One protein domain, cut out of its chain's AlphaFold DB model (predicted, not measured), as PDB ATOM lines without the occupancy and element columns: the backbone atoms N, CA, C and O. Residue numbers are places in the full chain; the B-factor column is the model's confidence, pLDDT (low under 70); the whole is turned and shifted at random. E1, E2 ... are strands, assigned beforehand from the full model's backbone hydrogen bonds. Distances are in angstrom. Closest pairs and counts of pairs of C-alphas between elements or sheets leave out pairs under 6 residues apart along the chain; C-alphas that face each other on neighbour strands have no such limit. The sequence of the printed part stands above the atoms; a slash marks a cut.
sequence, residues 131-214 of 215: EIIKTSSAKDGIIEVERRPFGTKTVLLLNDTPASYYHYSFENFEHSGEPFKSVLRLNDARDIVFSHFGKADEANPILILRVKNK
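What this domain is: This is residues 131 to 214 of the 215 residues of an uncharacterized protein of Proteobacteria bacterium CAG:495 (UniProt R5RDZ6). Two small sheets stand face to face as a sandwich, their strands nearly aligned: E2, E7, E6 and E4 make the larger sheet, curled like part of a barrel, and E1, E3 and E5 cover it as the smaller one. The chain passes from one sheet to the other at each link from E1 to E6, and then E6 and E7 form a hairpin within the larger sheet. The printed part has 84 residues with seven named strands, E1 to E7 in chain order, and no named helix; the class is all strand, though named strands hold 36 of the 84 residues. Both sheets are mixed, in the orders E2 E7 E6 E4 and E1 E3 E5. The whole is compact, with a radius of gyration of the C-alphas of 12.4 A and spans of 37 by 27 by 22 A.

Where its parts are: Begin in the larger sheet with E7, the longest strand, residues 207 to 213; find C-alpha 207 at (574.318, 579.970, 434.496) and go 19.6 A to C-alpha 213 at (560.435, 586.050, 422.126). Beside it look for E2, residues 142 to 147, 16.0 A, and E6, residues 191 to 196, 16.4 A; E4 is residues 168 to 170, 7.2 A. In the smaller sheet, E1 is residues 131 to 134, 9.8 A, from C-alpha 131 at (572.342, 576.930, 416.987). E3 is residues 153 to 158, 16.0 A, and E5 is residues 183 to 186, 9.6 A.

How they stand to each other: In the larger sheet E2 and E7 are parallel at 27 degrees; look for N 143 and O 208 at 2.8 A. E7 and E6, a hairpin, are antiparallel at 168 degrees, with N 194 and O 207 at 2.8 A. E6 and E4 are antiparallel at 156 degrees, with N 169 and O 195 at 2.9 A. The pairing is staggered: E6 pairs with E7 over residues 191 to 194 and with E4 over 194 to 196. In the smaller sheet E1 and E3 are parallel at 34 degrees, with N 133 and O 156 at 2.8 A; E3 and E5 are antiparallel at 146 degrees, with N 186 and O 153 at 2.7 A. Across the sandwich, two sheets face to face, the best planes are 16 degrees apart. The closest C-alphas of E2 and E3, those of Arg 147 and Lys 153, are 6.0 A apart. E1 and E2 are apart, but only just, at 8.3 A.

The domain as a whole: The C-alphas of Phe 150 and Ala 203 are the two farthest apart, 37.0 A. The printed part has no cut. E4 to E5 is a long link, residues 171 to 182, within which residues 176 to 177 are under 70 in pLDDT; the mean of the printed part is 90.1.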
ATOM      1  N   GLU A 131     571.742 575.788 416.304       94.88
ATOM      2  CA  GLU A 131     572.342 576.930 416.987       94.88
ATOM      3  C   GLU A 131     573.155 576.455 418.193       94.88
ATOM      4  O   GLU A 131     572.610 575.878 419.138       94.88
ATOM      5  N   ILE A 132     574.458 576.731 418.153       97.31
ATOM      6  CA  ILE A 132     575.383 576.457 419.249       97.31
ATOM      7  C   ILE A 132     575.555 577.719 420.084       97.31
ATOM      8  O   ILE A 132     576.022 578.753 419.603       97.31
ATOM      9  N   ILE A 133     575.211 577.606 421.358       97.31
ATOM     10  CA  ILE A 133     575.360 578.646 422.362       97.31
ATOM     11  C   ILE A 133     576.584 578.314 423.203       97.31
ATOM     12  O   ILE A 133     576.646 577.269 423.843       97.31
ATOM     13  N   LYS A 134     577.551 579.225 423.229       97.81
ATOM     14  CA  LYS A 134     578.777 579.081 424.017       97.81
ATOM     15  C   LYS A 134     578.559 579.533 425.455       97.81
ATOM     16  O   LYS A 134     577.963 580.592 425.663       97.81
ATOM     17  N   THR A 135     579.070 578.802 426.442       96.69
ATOM     18  CA  THR A 135     579.009 579.236 427.849       96.69
ATOM     19  C   THR A 135     579.775 580.541 428.080       96.69
ATOM     20  O   THR A 135     579.325 581.372 428.867       96.69
ATOM     21  N   SER A 136     580.851 580.794 427.324       96.44
ATOM     22  CA  SER A 136     581.613 582.054 427.367       96.44
ATOM     23  C   SER A 136     580.814 583.295 426.952       96.44
ATOM     24  O   SER A 136     581.224 584.420 427.234       96.44
ATOM     25  N   SER A 137     579.664 583.117 426.292       96.81
ATOM     26  CA  SER A 137     578.790 584.227 425.901       96.81
ATOM     27  C   SER A 137     578.023 584.838 427.077       96.81
ATOM     28  O   SER A 137     577.398 585.891 426.918       96.81
ATOM     29  N   ALA A 138     578.075 584.196 428.249       96.12
ATOM     30  CA  ALA A 138     577.410 584.662 429.450       96.12
ATOM     31  C   ALA A 138     577.948 586.026 429.899       96.12
ATOM     32  O   ALA A 138     579.153 586.234 430.033       96.12
ATOM     33  N   LYS A 139     577.033 586.947 430.196       95.50
ATOM     34  CA  LYS A 139     577.333 588.221 430.854       95.50
ATOM     35  C   LYS A 139     576.657 588.204 432.208       95.50
ATOM     36  O   LYS A 139     575.446 588.009 432.278       95.50
ATOM     37  N   ASP A 140     577.455 588.325 433.265       92.31
ATOM     38  CA  ASP A 140     576.987 588.236 434.653       92.31
ATOM     39  C   ASP A 140     576.162 586.958 434.916       92.31
ATOM     40  O   ASP A 140     575.111 586.986 435.554       92.31
ATOM     41  N   GLY A 141     576.615 585.827 434.358       93.44
ATOM     42  CA  GLY A 141     575.947 584.527 434.487       93.44
ATOM     43  C   GLY A 141     574.693 584.354 433.622       93.44
ATOM     44  O   GLY A 141     574.010 583.345 433.752       93.44
ATOM     45  N   ILE A 142     574.376 585.296 432.728       97.38
ATOM     46  CA  ILE A 142     573.177 585.244 431.882       97.38
ATOM     47  C   ILE A 142     573.563 585.116 430.409       97.38
ATOM     48  O   ILE A 142     574.339 585.913 429.884       97.38
ATOM     49  N   ILE A 143     572.954 584.151 429.723       97.69
ATOM     50  CA  ILE A 143     572.970 584.026 428.267       97.69
ATOM     51  C   ILE A 143     571.571 584.338 427.742       97.69
ATOM     52  O   ILE A 143     570.595 583.704 428.142       97.69
ATOM     53  N   GLU A 144     571.457 585.298 426.829       96.69
ATOM     54  CA  GLU A 144     570.177 585.623 426.199       96.69
ATOM     55  C   GLU A 144     569.966 584.801 424.927       96.69
ATOM     56  O   GLU A 144     570.842 584.736 424.065       96.69
ATOM     57  N   VAL A 145     568.783 584.200 424.794       94.81
ATOM     58  CA  VAL A 145     568.419 583.377 423.637       94.81
ATOM     59  C   VAL A 145     567.101 583.864 423.064       94.81
ATOM     60  O   VAL A 145     566.069 583.853 423.733       94.81
ATOM     61  N   GLU A 146     567.110 584.266 421.799       93.00
ATOM     62  CA  GLU A 146     565.890 584.663 421.099       93.00
ATOM     63  C   GLU A 146     565.236 583.470 420.405       93.00
ATOM     64  O   GLU A 146     565.891 582.733 419.666       93.00
ATOM     65  N   ARG A 147     563.921 583.323 420.562       89.75
ATOM     66  CA  ARG A 147     563.094 582.395 419.782       89.75
ATOM     67  C   ARG A 147     561.953 583.128 419.093       89.75
ATOM     68  O   ARG A 147     561.551 584.208 419.518       89.75
ATOM     69  N   ARG A 148     561.375 582.532 418.053       85.94
ATOM     70  CA  ARG A 148     560.143 583.062 417.455       85.94
ATOM     71  C   ARG A 148     558.960 582.894 418.420       85.94
ATOM     72  O   ARG A 148     558.915 581.885 419.131       85.94
ATOM     73  N   PRO A 149     557.991 583.829 418.446       82.31
ATOM     74  CA  PRO A 149     556.751 583.648 419.192       82.31
ATOM     75  C   PRO A 149     556.011 582.385 418.733       82.31
ATOM     76  O   PRO A 149     555.893 582.149 417.535       82.31
ATOM     77  N   PHE A 150     555.507 581.591 419.683       78.62
ATOM     78  CA  PHE A 150     554.761 580.335 419.448       78.62
ATOM     79  C   PHE A 150     555.536 579.215 418.731       78.62
ATOM     80  O   PHE A 150     554.969 578.159 418.467       78.62
ATOM     81  N   GLY A 151     556.818 579.439 418.453       80.56
ATOM     82  CA  GLY A 151     557.724 578.483 417.837       80.56
ATOM     83  C   GLY A 151     558.528 577.661 418.844       80.56
ATOM     84  O   GLY A 151     558.714 578.082 419.993       80.56
ATOM     85  N   THR A 152     559.032 576.510 418.408       85.81
ATOM     86  CA  THR A 152     560.020 575.714 419.147       85.81
ATOM     87  C   THR A 152     561.399 575.993 418.568       85.81
ATOM     88  O   THR A 152     561.618 575.813 417.373       85.81
ATOM     89  N   LYS A 153     562.361 576.340 419.424       89.81
ATOM     90  CA  LYS A 153     563.771 576.462 419.037       89.81
ATOM     91  C   LYS A 153     564.597 575.385 419.726       89.81
ATOM     92  O   LYS A 153     564.536 575.277 420.944       89.81
ATOM     93  N   THR A 154     565.385 574.623 418.979       92.19
ATOM     94  CA  THR A 154     566.385 573.717 419.562       92.19
ATOM     95  C   THR A 154     567.750 574.391 419.527       92.19
ATOM     96  O   THR A 154     568.131 574.955 418.503       92.19
ATOM     97  N   VAL A 155     568.473 574.341 420.643       94.31
ATOM     98  CA  VAL A 155     569.832 574.883 420.777       94.31
ATOM     99  C   VAL A 155     570.736 573.865 421.466       94.31
ATOM    100  O   VAL A 155     570.251 573.036 422.235       94.31
ATOM    101  N   LEU A 156     572.040 573.941 421.215       96.12
ATOM    102  CA  LEU A 156     573.067 573.184 421.931       96.12
ATOM    103  C   LEU A 156     573.873 574.143 422.806       96.12
ATOM    104  O   LEU A 156     574.531 575.039 422.282       96.12
ATOM    105  N   LEU A 157     573.860 573.948 424.123       97.25
ATOM    106  CA  LEU A 157     574.799 574.620 425.019       97.25
ATOM    107  C   LEU A 157     576.159 573.903 424.956       97.25
ATOM    108  O   LEU A 157     576.242 572.689 425.150       97.25
ATOM    109  N   LEU A 158     577.224 574.643 424.672       98.19
ATOM    110  CA  LEU A 158     578.582 574.126 424.527       98.19
ATOM    111  C   LEU A 158     579.516 574.850 425.493       98.19
ATOM    112  O   LEU A 158     579.576 576.081 425.491       98.19
ATOM    113  N   ASN A 159     580.271 574.089 426.280       97.62
ATOM    114  CA  ASN A 159     581.317 574.645 427.122       97.62
ATOM    115  C   ASN A 159     582.601 574.864 426.318       97.62
ATOM    116  O   ASN A 159     583.375 573.937 426.082       97.62
ATOM    117  N   ASP A 160     582.840 576.110 425.931       96.94
ATOM    118  CA  ASP A 160     584.042 576.552 425.227       96.94
ATOM    119  C   ASP A 160     585.093 577.162 426.172       96.94
ATOM    120  O   ASP A 160     586.009 577.858 425.738       96.94
ATOM    121  N   THR A 161     584.964 576.903 427.475       94.69
ATOM    122  CA  THR A 161     585.854 577.424 428.517       94.69
ATOM    123  C   THR A 161     586.569 576.288 429.265       94.69
ATOM    124  O   THR A 161     586.223 575.114 429.097       94.69
ATOM    125  N   PRO A 162     587.572 576.603 430.107       92.75
ATOM    126  CA  PRO A 162     588.169 575.634 431.029       92.75
ATOM    127  C   PRO A 162     587.308 575.299 432.259       92.75
ATOM    128  O   PRO A 162     587.726 574.467 433.059       92.75
ATOM    129  N   ALA A 163     586.166 575.966 432.463       90.88
ATOM    130  CA  ALA A 163     585.304 575.704 433.615       90.88
ATOM    131  C   ALA A 163     584.764 574.269 433.574       90.88
ATOM    132  O   ALA A 163     584.483 573.757 432.488       90.88
ATOM    133  N   SER A 164     584.595 573.651 434.746       91.62
ATOM    134  CA  SER A 164     583.938 572.348 434.851       91.62
ATOM    135  C   SER A 164     582.468 572.509 435.203       91.62
ATOM    136  O   SER A 164     582.109 573.342 436.036       91.62
ATOM    137  N   TYR A 165     581.627 571.692 434.574       92.81
ATOM    138  CA  TYR A 165     580.188 571.626 434.854       92.81
ATOM    139  C   TYR A 165     579.764 570.273 435.430       92.81
ATOM    140  O   TYR A 165     578.580 569.911 435.409       92.81
ATOM    141  N   TYR A 166     580.719 569.518 435.980       90.56
ATOM    142  CA  TYR A 166     580.425 568.276 436.679       90.56
ATOM    143  C   TYR A 166     579.364 568.518 437.763       90.56
ATOM    144  O   TYR A 166     579.405 569.515 438.477       90.56
ATOM    145  N   HIS A 167     578.364 567.634 437.841       90.38
ATOM    146  CA  HIS A 167     577.192 567.758 438.724       90.38
ATOM    147  C   HIS A 167     576.253 568.958 438.508       90.38
ATOM    148  O   HIS A 167     575.267 569.094 439.238       90.38
ATOM    149  N   TYR A 168     576.462 569.783 437.482       93.00
ATOM    150  CA  TYR A 168     575.451 570.768 437.114       93.00
ATOM    151  C   TYR A 168     574.209 570.094 436.527       93.00
ATOM    152  O   TYR A 168     574.297 569.071 435.845       93.00
ATOM    153  N   SER A 169     573.038 570.686 436.734       91.19
ATOM    154  CA  SER A 169     571.775 570.211 436.161       91.19
ATOM    155  C   SER A 169     570.848 571.372 435.820       91.19
ATOM    156  O   SER A 169     571.041 572.482 436.312       91.19
ATOM    157  N   PHE A 170     569.862 571.118 434.957       91.88
ATOM    158  CA  PHE A 170     568.814 572.090 434.661       91.88
ATOM    159  C   PHE A 170     567.643 571.898 435.632       91.88
ATOM    160  O   PHE A 170     567.024 570.838 435.639       91.88
ATOM    161  N   GLU A 171     567.339 572.898 436.460       86.44
ATOM    162  CA  GLU A 171     566.448 572.717 437.626       86.44
ATOM    163  C   GLU A 171     564.964 572.937 437.326       86.44
ATOM    164  O   GLU A 171     564.087 572.398 437.995       86.44
ATOM    165  N   ASN A 172     564.670 573.729 436.303       82.81
ATOM    166  CA  ASN A 172     563.322 574.147 435.928       82.81
ATOM    167  C   ASN A 172     563.040 573.880 434.442       82.81
ATOM    168  O   ASN A 172     562.256 574.581 433.796       82.81
ATOM    169  N   PHE A 173     563.714 572.873 433.890       83.81
ATOM    170  CA  PHE A 173     563.638 572.516 432.486       83.81
ATOM    171  C   PHE A 173     563.542 571.003 432.333       83.81
ATOM    172  O   PHE A 173     564.436 570.264 432.739       83.81
ATOM    173  N   GLU A 174     562.460 570.541 431.713       76.31
ATOM    174  CA  GLU A 174     562.318 569.135 431.356       76.31
ATOM    175  C   GLU A 174     563.247 568.804 430.187       76.31
ATOM    176  O   GLU A 174     563.089 569.317 429.078       76.31
ATOM    177  N   HIS A 175     564.224 567.937 430.440       72.38
ATOM    178  CA  HIS A 175     565.099 567.423 429.400       72.38
ATOM    179  C   HIS A 175     564.401 566.279 428.648       72.38
ATOM    180  O   HIS A 175     564.045 565.258 429.235       72.38
ATOM    181  N   SER A 176     564.169 566.459 427.348       60.69
ATOM    182  CA  SER A 176     563.280 565.605 426.559       60.69
ATOM    183  C   SER A 176     564.033 564.634 425.650       60.69
ATOM    184  O   SER A 176     564.163 564.917 424.469       60.69
ATOM    185  N   GLY A 177     564.499 563.490 426.161       66.62
ATOM    186  CA  GLY A 177     564.964 562.352 425.341       66.62
ATOM    187  C   GLY A 177     566.029 562.654 424.272       66.62
ATOM    188  O   GLY A 177     566.203 561.850 423.358       66.62
ATOM    189  N   GLU A 178     566.699 563.804 424.361       82.44
ATOM    190  CA  GLU A 178     567.729 564.221 423.419       82.44
ATOM    191  C   GLU A 178     569.005 563.407 423.679       82.44
ATOM    192  O   GLU A 178     569.272 563.035 424.826       82.44
ATOM    193  N   PRO A 179     569.830 563.143 422.651       81.56
ATOM    194  CA  PRO A 179     571.057 562.363 422.827       81.56
ATOM    195  C   PRO A 179     572.064 563.050 423.763       81.56
ATOM    196  O   PRO A 179     572.895 562.386 424.381       81.56
ATOM    197  N   PHE A 180     571.983 564.378 423.895       91.88
ATOM    198  CA  PHE A 180     572.907 565.172 424.697       91.88
ATOM    199  C   PHE A 180     572.155 566.015 425.718       91.88
ATOM    200  O   PHE A 180     571.294 566.815 425.356       91.88
ATOM    201  N   LYS A 181     572.583 565.936 426.982       91.12
ATOM    202  CA  LYS A 181     572.067 566.748 428.095       91.12
ATOM    203  C   LYS A 181     572.029 568.248 427.783       91.12
ATOM    204  O   LYS A 181     571.136 568.946 428.251       91.12
ATOM    205  N   SER A 182     572.999 568.751 427.022       92.25
ATOM    206  CA  SER A 182     573.101 570.171 426.681       92.25
ATOM    207  C   SER A 182     572.253 570.614 425.488       92.25
ATOM    208  O   SER A 182     572.273 571.796 425.143       92.25
ATOM    209  N   VAL A 183     571.494 569.710 424.866       93.94
ATOM    210  CA  VAL A 183     570.487 570.078 423.867       93.94
ATOM    211  C   VAL A 183     569.215 570.498 424.583       93.94
ATOM    212  O   VAL A 183     568.648 569.758 425.390       93.94
ATOM    213  N   LEU A 184     568.752 571.702 424.263       92.62
ATOM    214  CA  LEU A 184     567.602 572.322 424.894       92.62
ATOM    215  C   LEU A 184     566.550 572.647 423.844       92.62
ATOM    216  O   LEU A 184     566.781 573.421 422.913       92.62
ATOM    217  N   ARG A 185     565.363 572.075 424.032       91.75
ATOM    218  CA  ARG A 185     564.167 572.389 423.260       91.75
ATOM    219  C   ARG A 185     563.363 573.501 423.938       91.75
ATOM    220  O   ARG A 185     562.653 573.286 424.917       91.75
ATOM    221  N   LEU A 186     563.479 574.708 423.404       90.81
ATOM    222  CA  LEU A 186     562.901 575.934 423.941       90.81
ATOM    223  C   LEU A 186     561.505 576.163 423.345       90.81
ATOM    224  O   LEU A 186     561.371 576.631 422.212       90.81
ATOM    225  N   ASN A 187     560.464 575.817 424.102       88.75
ATOM    226  CA  ASN A 187     559.066 575.935 423.661       88.75
ATOM    227  C   ASN A 187     558.409 577.246 424.127       88.75
ATOM    228  O   ASN A 187     557.520 577.787 423.469       88.75
ATOM    229  N   ASP A 188     558.869 577.781 425.251       89.50
ATOM    230  CA  ASP A 188     558.331 578.945 425.935       89.50
ATOM    231  C   ASP A 188     559.432 579.966 426.258       89.50
ATOM    232  O   ASP A 188     560.623 579.666 426.250       89.50
ATOM    233  N   ALA A 189     559.031 581.227 426.435       92.50
ATOM    234  CA  ALA A 189     559.949 582.273 426.875       92.50
ATOM    235  C   ALA A 189     560.014 582.221 428.405       92.50
ATOM    236  O   ALA A 189     558.993 582.429 429.061       92.50
ATOM    237  N   ARG A 190     561.186 581.896 428.948       94.38
ATOM    238  CA  ARG A 190     561.441 581.724 430.381       94.38
ATOM    239  C   ARG A 190     562.937 581.762 430.672       94.38
ATOM    240  O   ARG A 190     563.752 581.608 429.764       94.38
ATOM    241  N   ASP A 191     563.275 581.893 431.945       96.31
ATOM    242  CA  ASP A 191     564.632 581.651 432.428       96.31
ATOM    243  C   ASP A 191     564.811 580.155 432.716       96.31
ATOM    244  O   ASP A 191     563.969 579.532 433.366       96.31
ATOM    245  N   ILE A 192     565.908 579.581 432.230       95.12
ATOM    246  CA  ILE A 192     566.331 578.206 432.503       95.12
ATOM    247  C   ILE A 192     567.587 578.269 433.363       95.12
ATOM    248  O   ILE A 192     568.572 578.890 432.966       95.12
ATOM    249  N   VAL A 193     567.546 577.639 434.534       94.94
ATOM    250  CA  VAL A 193     568.636 577.669 435.517       94.94
ATOM    251  C   VAL A 193     569.504 576.428 435.356       94.94
ATOM    252  O   VAL A 193     568.988 575.311 435.390       94.94
ATOM    253  N   PHE A 194     570.809 576.635 435.185       94.56
ATOM    254  CA  PHE A 194     571.831 575.599 435.128       94.56
ATOM    255  C   PHE A 194     572.833 575.793 436.270       94.56
ATOM    256  O   PHE A 194     573.571 576.782 436.310       94.56
ATOM    257  N   SER A 195     572.841 574.858 437.215       93.50
ATOM    258  CA  SER A 195     573.511 575.041 438.508       93.50
ATOM    259  C   SER A 195     573.979 573.735 439.133       93.50
ATOM    260  O   SER A 195     573.444 572.656 438.862       93.50
ATOM    261  N   HIS A 196     574.979 573.856 440.005       92.31
ATOM    262  CA  HIS A 196     575.539 572.770 440.797       92.31
ATOM    263  C   HIS A 196     574.680 572.518 442.046       92.31
ATOM    264  O   HIS A 196     574.736 573.271 443.018       92.31
ATOM    265  N   PHE A 197     573.865 571.460 442.025       85.56
ATOM    266  CA  PHE A 197     572.998 571.056 443.147       85.56
ATOM    267  C   PHE A 197     572.133 572.183 443.764       85.56
ATOM    268  O   PHE A 197     571.984 572.233 444.990       85.56
ATOM    269  N   GLY A 198     571.583 573.114 442.977       77.50
ATOM    270  CA  GLY A 198     570.764 574.210 443.523       77.50
ATOM    271  C   GLY A 198     571.539 575.316 444.216       77.50
ATOM    272  O   GLY A 198     570.926 576.163 444.867       77.50
ATOM    273  N   LYS A 199     572.874 575.312 444.145       76.81
ATOM    274  CA  LYS A 199     573.716 576.238 444.902       76.81
ATOM    275  C   LYS A 199     574.542 577.115 443.975       76.81
ATOM    276  O   LYS A 199     575.068 576.657 442.967       76.81
ATOM    277  N   ALA A 200     574.647 578.381 444.366       78.12
ATOM    278  CA  ALA A 200     575.621 579.319 443.838       78.12
ATOM    279  C   ALA A 200     576.766 579.436 444.842       78.12
ATOM    280  O   ALA A 200     576.530 579.774 446.005       78.12
ATOM    281  N   ASP A 201     577.989 579.209 444.391       82.00
ATOM    282  CA  ASP A 201     579.190 579.642 445.096       82.00
ATOM    283  C   ASP A 201     580.208 580.192 444.085       82.00
ATOM    284  O   ASP A 201     579.986 580.141 442.878       82.00
ATOM    285  N   GLU A 202     581.292 580.796 444.574       78.94
ATOM    286  CA  GLU A 202     582.296 581.430 443.709       78.94
ATOM    287  C   GLU A 202     582.987 580.420 442.776       78.94
ATOM    288  O   GLU A 202     583.350 580.769 441.655       78.94
ATOM    289  N   ALA A 203     583.126 579.164 443.211       82.06
ATOM    290  CA  ALA A 203     583.713 578.099 442.405       82.06
ATOM    291  C   ALA A 203     582.706 577.505 441.404       82.06
ATOM    292  O   ALA A 203     583.108 577.044 440.338       82.06
ATOM    293  N   ASN A 204     581.415 577.546 441.736       84.94
ATOM    294  CA  ASN A 204     580.310 576.993 440.963       84.94
ATOM    295  C   ASN A 204     579.227 578.063 440.725       84.94
ATOM    296  O   ASN A 204     578.145 578.017 441.331       84.94
ATOM    297  N   PRO A 205     579.483 579.052 439.848       88.56
ATOM    298  CA  PRO A 205     578.498 580.073 439.532       88.56
ATOM    299  C   PRO A 205     577.302 579.477 438.781       88.56
ATOM    300  O   PRO A 205     577.435 578.525 438.006       88.56
ATOM    301  N   ILE A 206     576.125 580.068 438.986       92.88
ATOM    302  CA  ILE A 206     574.908 579.718 438.247       92.88
ATOM    303  C   ILE A 206     574.981 580.307 436.839       92.88
ATOM    304  O   ILE A 206     575.349 581.468 436.660       92.88
ATOM    305  N   LEU A 207     574.554 579.516 435.856       95.12
ATOM    306  CA  LEU A 207     574.318 579.970 434.496       95.12
ATOM    307  C   LEU A 207     572.810 580.007 434.217       95.12
ATOM    308  O   LEU A 207     572.102 579.028 434.437       95.12
ATOM    309  N   ILE A 208     572.312 581.134 433.718       96.12
ATOM    310  CA  ILE A 208     570.904 581.332 433.374       96.12
ATOM    311  C   ILE A 208     570.786 581.511 431.866       96.12
ATOM    312  O   ILE A 208     571.341 582.451 431.299       96.12
ATOM    313  N   LEU A 209     570.010 580.651 431.213       96.81
ATOM    314  CA  LEU A 209     569.597 580.862 429.830       96.81
ATOM    315  C   LEU A 209     568.259 581.600 429.835       96.81
ATOM    316  O   LEU A 209     567.217 581.025 430.147       96.81
ATOM    317  N   ARG A 210     568.289 582.886 429.488       97.31
ATOM    318  CA  ARG A 210     567.111 583.749 429.403       97.31
ATOM    319  C   ARG A 210     566.518 583.692 428.005       97.31
ATOM    320  O   ARG A 210     567.000 584.351 427.082       97.31
ATOM    321  N   VAL A 211     565.447 582.922 427.855       95.50
ATOM    322  CA  VAL A 211     564.756 582.739 426.578       95.50
ATOM    323  C   VAL A 211     563.707 583.830 426.388       95.50
ATOM    324  O   VAL A 211     562.762 583.943 427.168       95.50
ATOM    325  N   LYS A 212     563.837 584.612 425.316       94.81
ATOM    326  CA  LYS A 212     562.924 585.706 424.965       94.81
ATOM    327  C   LYS A 212     562.264 585.456 423.614       94.81
ATOM    328  O   LYS A 212     562.848 584.848 422.720       94.81
ATOM    329  N   ASN A 213     561.052 585.975 423.444       91.19
ATOM    330  CA  ASN A 213     560.435 586.050 422.126       91.19
ATOM    331  C   ASN A 213     561.063 587.198 421.333       91.19
ATOM    332  O   ASN A 213     561.116 588.327 421.820       91.19
ATOM    333  N   LYS A 214     561.491 586.909 420.107       83.81
ATOM    334  CA  LYS A 214     561.888 587.906 419.122       83.81
ATOM    335  C   LYS A 214     560.630 588.627 418.642       83.81
ATOM    336  O   LYS A 214     559.749 587.984 418.066       83.81
TER     337      LYS A 214